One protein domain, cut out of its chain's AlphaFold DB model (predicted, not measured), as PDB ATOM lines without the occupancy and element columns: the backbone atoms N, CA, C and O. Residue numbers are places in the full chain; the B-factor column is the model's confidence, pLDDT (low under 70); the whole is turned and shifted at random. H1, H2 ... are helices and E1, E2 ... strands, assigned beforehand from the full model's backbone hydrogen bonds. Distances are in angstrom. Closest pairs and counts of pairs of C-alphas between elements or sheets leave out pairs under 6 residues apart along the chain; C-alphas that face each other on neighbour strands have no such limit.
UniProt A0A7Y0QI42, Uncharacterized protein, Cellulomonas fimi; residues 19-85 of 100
ATOM      1  N   PHE A  19     117.030 171.209  97.315       89.75
ATOM      2  CA  PHE A  19     118.312 170.583  97.044       89.75
ATOM      3  C   PHE A  19     118.605 169.498  98.071       89.75
ATOM      4  O   PHE A  19     118.309 169.646  99.256       89.75
ATOM      5  N   HIS A  20     119.222 168.422  97.608       93.88
ATOM      6  CA  HIS A  20     119.780 167.368  98.438       93.88
ATOM      7  C   HIS A  20     121.295 167.477  98.336       93.88
ATOM      8  O   HIS A  20     121.856 167.337  97.248       93.88
ATOM      9  N   VAL A  21     121.951 167.778  99.452       93.25
ATOM     10  CA  VAL A  21     123.408 167.828  99.539       93.25
ATOM     11  C   VAL A  21     123.880 166.591 100.274       93.25
ATOM     12  O   VAL A  21     123.559 166.409 101.444       93.25
ATOM     13  N   VAL A  22     124.650 165.759  99.589       92.38
ATOM     14  CA  VAL A  22     125.213 164.530 100.144       92.38
ATOM     15  C   VAL A  22     126.702 164.746 100.362       92.38
ATOM     16  O   VAL A  22     127.435 165.042  99.415       92.38
ATOM     17  N   LEU A  23     127.151 164.625 101.607       91.19
ATOM     18  CA  LEU A  23     128.549 164.745 101.995       91.19
ATOM     19  C   LEU A  23     129.101 163.355 102.278       91.19
ATOM     20  O   LEU A  23     128.700 162.700 103.235       91.19
ATOM     21  N   TRP A  24     130.032 162.908 101.444       87.38
ATOM     22  CA  TRP A  24     130.630 161.588 101.566       87.38
ATOM     23  C   TRP A  24     131.901 161.652 102.401       87.38
ATOM     24  O   TRP A  24     132.713 162.571 102.263       87.38
ATOM     25  N   SER A  25     132.128 160.626 103.210       84.31
ATOM     26  CA  SER A  25     133.411 160.376 103.859       84.31
ATOM     27  C   SER A  25     133.777 158.896 103.763       84.31
ATOM     28  O   SER A  25     132.934 158.032 103.509       84.31
ATOM     29  N   ARG A  26     135.070 158.581 103.885       78.31
ATOM     30  CA  ARG A  26     135.513 157.182 103.900       78.31
ATOM     31  C   ARG A  26     135.072 156.545 105.211       78.31
ATOM     32  O   ARG A  26     135.358 157.097 106.271       78.31
ATOM     33  N   SER A  27     134.423 155.384 105.136       71.94
ATOM     34  CA  SER A  27     134.071 154.643 106.344       71.94
ATOM     35  C   SER A  27     135.348 154.249 107.097       71.94
ATOM     36  O   SER A  27     136.255 153.680 106.483       71.94
ATOM     37  N   PRO A  28     135.447 154.515 108.413       62.50
ATOM     38  CA  PRO A  28     136.569 154.039 109.216       62.50
ATOM     39  C   PRO A  28     136.495 152.526 109.489       62.50
ATOM     40  O   PRO A  28     137.456 151.953 110.001       62.50
ATOM     41  N   TRP A  29     135.375 151.865 109.164       56.03
ATOM     42  CA  TRP A  29     135.153 150.450 109.452       56.03
ATOM     43  C   TRP A  29     135.757 149.563 108.367       56.03
ATOM     44  O   TRP A  29     135.205 149.407 107.279       56.03
ATOM     45  N   HIS A  30     136.892 148.956 108.702       51.84
ATOM     46  CA  HIS A  30     137.489 147.858 107.958       51.84
ATOM     47  C   HIS A  30     137.221 146.562 108.739       51.84
ATOM     48  O   HIS A  30     138.069 146.091 109.494       51.84
ATOM     49  N   GLU A  31     136.021 145.990 108.617       49.41
ATOM     50  CA  GLU A  31     135.851 144.581 108.988       49.41
ATOM     51  C   GLU A  31     136.592 143.721 107.953       49.41
ATOM     52  O   GLU A  31     136.569 143.999 106.749       49.41
ATOM     53  N   ALA A  32     137.330 142.715 108.423       45.44
ATOM     54  CA  ALA A  32     138.109 141.839 107.558       45.44
ATOM     55  C   ALA A  32     137.175 141.112 106.575       45.44
ATOM     56  O   ALA A  32     136.357 140.293 106.983       45.44
ATOM     57  N   GLY A  33     137.312 141.413 105.280       45.25
ATOM     58  CA  GLY A  33     136.481 140.849 104.209       45.25
ATOM     59  C   GLY A  33     135.530 141.845 103.540       45.25
ATOM     60  O   GLY A  33     134.979 141.521 102.491       45.25
ATOM     61  N   THR A  34     135.392 143.060 104.076       47.25
ATOM     62  CA  THR A  34     134.539 144.109 103.498       47.25
ATOM     63  C   THR A  34     135.410 145.150 102.793       47.25
ATOM     64  O   THR A  34     136.326 145.722 103.389       47.25
ATOM     65  N   THR A  35     135.165 145.380 101.499       48.25
ATOM     66  CA  THR A  35     135.811 146.454 100.730       48.25
ATOM     67  C   THR A  35     135.553 147.800 101.423       48.25
ATOM     68  O   THR A  35     134.413 148.040 101.823       48.25
ATOM     69  N   PRO A  36     136.553 148.689 101.575       54.25
ATOM     70  CA  PRO A  36     136.332 150.013 102.152       54.25
ATOM     71  C   PRO A  36     135.238 150.762 101.374       54.25
ATOM     72  O   PRO A  36     135.373 150.992 100.173       54.25
ATOM     73  N   GLY A  37     134.148 151.106 102.063       72.31
ATOM     74  CA  GLY A  37     133.006 151.835 101.505       72.31
ATOM     75  C   GLY A  37     133.002 153.327 101.858       72.31
ATOM     76  O   GLY A  37     133.849 153.821 102.610       72.31
ATOM     77  N   PHE A  38     132.009 154.043 101.331       74.00
ATOM     78  CA  PHE A  38     131.693 155.420 101.715       74.00
ATOM     79  C   PHE A  38     130.514 155.438 102.690       74.00
ATOM     80  O   PHE A  38     129.586 154.643 102.554       74.00
ATOM     81  N   VAL A  39     130.551 156.356 103.653       81.25
ATOM     82  CA  VAL A  39     129.369 156.782 104.416       81.25
ATOM     83  C   VAL A  39     128.964 158.173 103.939       81.25
ATOM     84  O   VAL A  39     129.815 158.929 103.461       81.25
ATOM     85  N   ALA A  40     127.678 158.495 104.040       85.62
ATOM     86  CA  ALA A  40     127.125 159.765 103.588       85.62
ATOM     87  C   ALA A  40     126.237 160.401 104.654       85.62
ATOM     88  O   ALA A  40     125.391 159.721 105.231       85.62
ATOM     89  N   ASP A  41     126.393 161.712 104.815       88.75
ATOM     90  CA  ASP A  41     125.439 162.576 105.500       88.75
ATOM     91  C   ASP A  41     124.629 163.341 104.447       88.75
ATOM     92  O   ASP A  41     125.200 163.978 103.556       88.75
ATOM     93  N   GLU A  42     123.300 163.278 104.527       92.25
ATOM     94  CA  GLU A  42     122.401 163.942 103.582       92.25
ATOM     95  C   GLU A  42     121.678 165.124 104.237       92.25
ATOM     96  O   GLU A  42     121.058 164.997 105.291       92.25
ATOM     97  N   TYR A  43     121.709 166.272 103.561       92.94
ATOM     98  CA  TYR A  43     121.071 167.511 103.990       92.94
ATOM     99  C   TYR A  43     120.060 167.971 102.949       92.94
ATOM    100  O   TYR A  43     120.399 168.192 101.785       92.94
ATOM    101  N   ARG A  44     118.817 168.190 103.384       93.62
ATOM    102  CA  ARG A  44     117.768 168.756 102.536       93.62
ATOM    103  C   ARG A  44     117.708 170.268 102.721       93.62
ATOM    104  O   ARG A  44     117.306 170.751 103.776       93.62
ATOM    105  N   VAL A  45     118.082 171.012 101.687       90.44
ATOM    106  CA  VAL A  45     118.144 172.476 101.691       90.44
ATOM    107  C   VAL A  45     116.976 173.033 100.878       90.44
ATOM    108  O   VAL A  45     116.759 172.639  99.733       90.44
ATOM    109  N   ARG A  46     116.197 173.935 101.473       89.38
ATOM    110  CA  ARG A  46     114.998 174.549 100.878       89.38
ATOM    111  C   ARG A  46     115.109 176.069 100.915       89.38
ATOM    112  O   ARG A  46     115.959 176.599 101.624       89.38
ATOM    113  N   ASP A  47     114.237 176.742 100.164       83.00
ATOM    114  CA  ASP A  47     114.095 178.208 100.157       83.00
ATOM    115  C   ASP A  47     115.400 178.965  99.840       83.00
ATOM    116  O   ASP A  47     115.621 180.099 100.263       83.00
ATOM    117  N   VAL A  48     116.267 178.331  99.052       80.00
ATOM    118  CA  VAL A  48     117.541 178.896  98.613       80.00
ATOM    119  C   VAL A  48     117.296 179.884  97.479       80.00
ATOM    120  O   VAL A  48     116.603 179.573  96.510       80.00
ATOM    121  N   THR A  49     117.887 181.072  97.596       74.94
ATOM    122  CA  THR A  49     117.775 182.129  96.580       74.94
ATOM    123  C   THR A  49     118.823 181.993  95.475       74.94
ATOM    124  O   THR A  49     118.527 182.322  94.329       74.94
ATOM    125  N   ASP A  50     120.009 181.467  95.798       83.00
ATOM    126  CA  ASP A  50     121.097 181.222  94.849       83.00
ATOM    127  C   ASP A  50     121.676 179.804  95.003       83.00
ATOM    128  O   ASP A  50     122.100 179.386  96.079       83.00
ATOM    129  N   VAL A  51     121.713 179.053  93.901       83.69
ATOM    130  CA  VAL A  51     122.302 177.709  93.860       83.69
ATOM    131  C   VAL A  51     123.794 177.726  94.203       83.69
ATOM    132  O   VAL A  51     124.290 176.754  94.772       83.69
ATOM    133  N   VAL A  52     124.503 178.822  93.909       87.81
ATOM    134  CA  VAL A  52     125.937 178.968  94.194       87.81
ATOM    135  C   VAL A  52     126.220 178.819  95.689       87.81
ATOM    136  O   VAL A  52     127.161 178.113  96.050       87.81
ATOM    137  N   ASP A  53     125.351 179.355  96.552       89.38
ATOM    138  CA  ASP A  53     125.506 179.247  98.005       89.38
ATOM    139  C   ASP A  53     125.476 177.786  98.474       89.38
ATOM    140  O   ASP A  53     126.254 177.385  99.340       89.38
ATOM    141  N   VAL A  54     124.617 176.954  97.875       89.88
ATOM    142  CA  VAL A  54     124.516 175.517  98.195       89.88
ATOM    143  C   VAL A  54     125.767 174.775  97.737       89.88
ATOM    144  O   VAL A  54     126.279 173.915  98.457       89.88
ATOM    145  N   LEU A  55     126.278 175.112  96.552       90.94
ATOM    146  CA  LEU A  55     127.478 174.491  96.001       90.94
ATOM    147  C   LEU A  55     128.719 174.821  96.836       90.94
ATOM    148  O   LEU A  55     129.501 173.924  97.160       90.94
ATOM    149  N   ASP A  56     128.888 176.084  97.222       92.88
ATOM    150  CA  ASP A  56     130.010 176.508  98.057       92.88
ATOM    151  C   ASP A  56     129.890 175.955  99.482       92.88
ATOM    152  O   ASP A  56     130.877 175.491 100.068       92.88
ATOM    153  N   TRP A  57     128.672 175.883 100.023       93.50
ATOM    154  CA  TRP A  57     128.401 175.222 101.298       93.50
ATOM    155  C   TRP A  57     128.788 173.737 101.292       93.50
ATOM    156  O   TRP A  57     129.378 173.262 102.267       93.50
ATOM    157  N   ALA A  58     128.495 173.011 100.208       93.00
ATOM    158  CA  ALA A  58     128.843 171.597 100.064       93.00
ATOM    159  C   ALA A  58     130.362 171.407  99.957       93.00
ATOM    160  O   ALA A  58     130.962 170.625 100.700       93.00
ATOM    161  N   ARG A  59     130.999 172.195  99.078       92.62
ATOM    162  CA  ARG A  59     132.443 172.152  98.810       92.62
ATOM    163  C   ARG A  59     133.286 172.450 100.049       92.62
ATOM    164  O   ARG A  59     134.373 171.903 100.194       92.62
ATOM    165  N   THR A  60     132.807 173.319 100.937       94.75
ATOM    166  CA  THR A  60     133.528 173.688 102.167       94.75
ATOM    167  C   THR A  60     133.461 172.622 103.263       94.75
ATOM    168  O   THR A  60     134.261 172.678 104.195       94.75
ATOM    169  N   ARG A  61     132.546 171.645 103.171       93.06
ATOM    170  CA  ARG A  61     132.322 170.637 104.225       93.06
ATOM    171  C   ARG A  61     132.906 169.268 103.934       93.06
ATOM    172  O   ARG A  61     133.297 168.580 104.870       93.06
ATOM    173  N   SER A  62     132.964 168.865 102.670       89.56
ATOM    174  CA  SER A  62     133.589 167.599 102.294       89.56
ATOM    175  C   SER A  62     134.404 167.736 101.016       89.56
ATOM    176  O   SER A  62     134.078 168.517 100.127       89.56
ATOM    177  N   ALA A  63     135.462 166.932 100.912       88.44
ATOM    178  CA  ALA A  63     136.214 166.764  99.675       88.44
ATOM    179  C   ALA A  63     135.425 165.962  98.623       88.44
ATOM    180  O   ALA A  63     135.673 166.117  97.429       88.44
ATOM    181  N   ILE A  64     134.484 165.114  99.056       89.69
ATOM    182  CA  ILE A  64     133.637 164.291  98.188       89.69
ATOM    183  C   ILE A  64     132.188 164.604  98.538       89.69
ATOM    184  O   ILE A  64     131.719 164.326  99.638       89.69
ATOM    185  N   TRP A  65     131.481 165.218  97.602       92.56
ATOM    186  CA  TRP A  65     130.130 165.720  97.810       92.56
ATOM    187  C   TRP A  65     129.333 165.626  96.515       92.56
ATOM    188  O   TRP A  65     129.914 165.692  95.432       92.56
ATOM    189  N   GLY A  66     128.014 165.518  96.627       92.31
ATOM    190  CA  GLY A  66     127.072 165.609  95.514       92.31
ATOM    191  C   GLY A  66     125.939 166.570  95.853       92.31
ATOM    192  O   GLY A  66     125.464 166.587  96.987       92.31
ATOM    193  N   VAL A  67     125.511 167.377  94.882       91.50
ATOM    194  CA  VAL A  67     124.299 168.198  95.007       91.50
ATOM    195  C   VAL A  67     123.301 167.767  93.948       91.50
ATOM    196  O   VAL A  67     123.614 167.744  92.753       91.50
ATOM    197  N   TYR A  68     122.092 167.463  94.400       90.50
ATOM    198  CA  TYR A  68     120.958 167.071  93.578       90.50
ATOM    199  C   TYR A  68     119.824 168.065  93.779       90.50
ATOM    200  O   TYR A  68     119.695 168.665  94.843       90.50
ATOM    201  N   VAL A  69     118.992 168.230  92.761       86.69
ATOM    202  CA  VAL A  69     117.765 169.018  92.837       86.69
ATOM    203  C   VAL A  69     116.563 168.114  92.600       86.69
ATOM    204  O   VAL A  69     116.596 167.255  91.717       86.69
ATOM    205  N   GLU A  70     115.508 168.312  93.388       87.19
ATOM    206  CA  GLU A  70     114.208 167.693  93.134       87.19
ATOM    207  C   GLU A  70     113.585 168.309  91.872       87.19
ATOM    208  O   GLU A  70     113.322 169.511  91.806       87.19
ATOM    209  N   LEU A  71     113.330 167.475  90.867       77.75
ATOM    210  CA  LEU A  71     112.552 167.797  89.679       77.75
ATOM    211  C   LEU A  71     111.195 167.105  89.784       77.75
ATOM    212  O   LEU A  71     111.118 165.922  90.113       77.75
ATOM    213  N   GLN A  72     110.125 167.838  89.498       77.38
ATOM    214  CA  GLN A  72     108.789 167.253  89.401       77.38
ATOM    215  C   GLN A  72     108.571 166.726  87.980       77.38
ATOM    216  O   GLN A  72     108.728 167.474  87.013       77.38
ATOM    217  N   ASP A  73     108.199 165.453  87.867       72.38
ATOM    218  CA  ASP A  73     107.791 164.794  86.626       72.38
ATOM    219  C   ASP A  73     106.413 164.150  86.831       72.38
ATOM    220  O   ASP A  73     106.279 163.035  87.343       72.38
ATOM    221  N   GLY A  74     105.361 164.910  86.512       79.19
ATOM    222  CA  GLY A  74     103.986 164.544  86.860       79.19
ATOM    223  C   GLY A  74     103.810 164.436  88.378       79.19
ATOM    224  O   GLY A  74     104.047 165.407  89.090       79.19
ATOM    225  N   ASP A  75     103.420 163.250  88.852       80.69
ATOM    226  CA  ASP A  75     103.275 162.932  90.283       80.69
ATOM    227  C   ASP A  75     104.566 162.372  90.914       80.69
ATOM    228  O   ASP A  75     104.599 162.053  92.104       80.69
ATOM    229  N   SER A  76     105.631 162.206  90.124       74.00
ATOM    230  CA  SER A  76     106.908 161.664  90.590       74.00
ATOM    231  C   SER A  76     107.900 162.779  90.899       74.00
ATOM    232  O   SER A  76     108.004 163.768  90.176       74.00
ATOM    233  N   THR A  77     108.680 162.594  91.963       78.56
ATOM    234  CA  THR A  77     109.850 163.430  92.245       78.56
ATOM    235  C   THR A  77     111.101 162.686  91.802       78.56
ATOM    236  O   THR A  77     111.368 161.577  92.264       78.56
ATOM    237  N   LEU A  78     111.859 163.298  90.899       78.75
ATOM    238  CA  LEU A  78     113.149 162.814  90.425       78.75
ATOM    239  C   LEU A  78     114.266 163.643  91.061       78.75
ATOM    240  O   LEU A  78     114.091 164.833  91.308       78.75
ATOM    241  N   LEU A  79     115.428 163.035  91.285       82.62
ATOM    242  CA  LEU A  79     116.632 163.751  91.701       82.62
ATOM    243  C   LEU A  79     117.583 163.869  90.515       82.62
ATOM    244  O   LEU A  79     118.012 162.864  89.951       82.62
ATOM    245  N   ALA A  80     117.929 165.100  90.150       82.19
ATOM    246  CA  ALA A  80     118.942 165.372  89.140       82.19
ATOM    247  C   ALA A  80     120.205 165.910  89.806       82.19
ATOM    248  O   ALA A  80     120.154 166.934  90.488       82.19
ATOM    249  N   ARG A  81     121.349 165.247  89.595       86.06
ATOM    250  CA  ARG A  81     122.643 165.768  90.048       86.06
ATOM    251  C   ARG A  81     122.996 167.013  89.245       86.06
ATOM    252  O   ARG A  81     123.066 166.960  88.020       86.06
ATOM    253  N   ILE A  82     123.269 168.107  89.941       86.31
ATOM    254  CA  ILE A  82     123.680 169.376  89.328       86.31
ATOM    255  C   ILE A  82     125.176 169.646  89.498       86.31
ATOM    256  O   ILE A  82     125.753 170.380  88.702       86.31
ATOM    257  N   ALA A  83     125.817 169.049  90.510       88.44
ATOM    258  CA  ALA A  83     127.247 169.196  90.754       88.44
ATOM    259  C   ALA A  83     127.800 168.103  91.681       88.44
ATOM    260  O   ALA A  83     127.054 167.415  92.382       88.44
ATOM    261  N   GLY A  84     129.129 168.002  91.715       87.88
ATOM    262  CA  GLY A  84     129.851 167.088  92.592       87.88
ATOM    263  C   GLY A  84     130.017 165.687  92.007       87.88
ATOM    264  O   GLY A  84     129.820 165.454  90.813       87.88
ATOM    265  N   THR A  85     130.426 164.753  92.853       85.19
ATOM    266  CA  THR A  85     130.669 163.354  92.507       85.19
ATOM    267  C   THR A  85     129.893 162.462  93.456       85.19
ATOM    268  O   THR A  85     129.933 162.642  94.671       85.19
TER     269      THR A  85
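Overview. This is residues 19 to 85 of the 100 residues of an uncharacterized protein of Cellulomonas fimi (UniProt A0A7Y0QI42). A strongly twisted sheet of four strands, made of the two hairpins E1 with E2 and E3 with E4, has the single helix H1 over one face and no named helix over its other face. Residues 30 to 35, in the long loop between E1 and E2, stick out free, and the loop's tip lies at one end of the longest axis. The printed part has 67 residues, with one named helix and four named strands in the order E1, E2, H1, E3, E4; the sheet runs E2, E1, E3, E4, all antiparallel, and the class is mixed, helices and strands. The whole is loose, with a radius of gyration of the C-alphas of 14.4 A, and it spans 45 by 30 by 15 A, only just flat.

Arrangement. The inner strands are E1, residues 19 to 26, and E3, residues 64 to 73, antiparallel neighbours at 150 degrees; N 22 and O 66 are within hydrogen-bond range at 2.8 A. On the other side of E1 is the edge strand E2, residues 38 to 45, antiparallel at 159 degrees and a hairpin with E1; N 21 and O 43 are 2.8 A apart. The other edge strand is E4, residues 76 to 84, antiparallel to E3 at 150 degrees and a hairpin with it; N 71 and O 78 are 2.8 A apart. E2 and E4 are apart. The sheet's C-alphas lie up to 8.5 A off their best plane. H1, residues 51 to 59, is on the sheet at a height of 8.5 A, over E1 and E3, and runs along the strands, at 12 degrees to E1 on the local plane. Its closest C-alphas to E3 are those of Ala 58 and Trp 65, 6.4 A apart; to E1, those of Ala 58 and Val 21, 6.6 A apart. E2, H1 and E3 form a split strand-helix-strand unit, two strands running the same way with E1 between them in the sheet, and its crossover is right-handed. In H1 every O i to N i+4 pair is within hydrogen-bond range.

Along the chain. E1 is 22.9 A long from first to last C-alpha, beginning at C-alpha 19, (118.312, 170.583, 97.044). E3 is the longest strand by residues and measures 28.3 A. E2 measures 21.8 A and E4 23.7 A, with C-alpha 84 at (129.851, 167.088, 92.592). H1 measures 12.6 A and begins at C-alpha 51, (122.302, 177.709, 93.860).

Size, cuts and confidence. The two C-alphas farthest apart are those of Ala 32 and Thr 49, at 46.4 A. The printed part, residues 19 to 85, has no cut. The link from E1 to E2, 11 residues, is long; the other three links are tight. The mean pLDDT of the printed part is 81.4, and residues 28 to 36 are under 70.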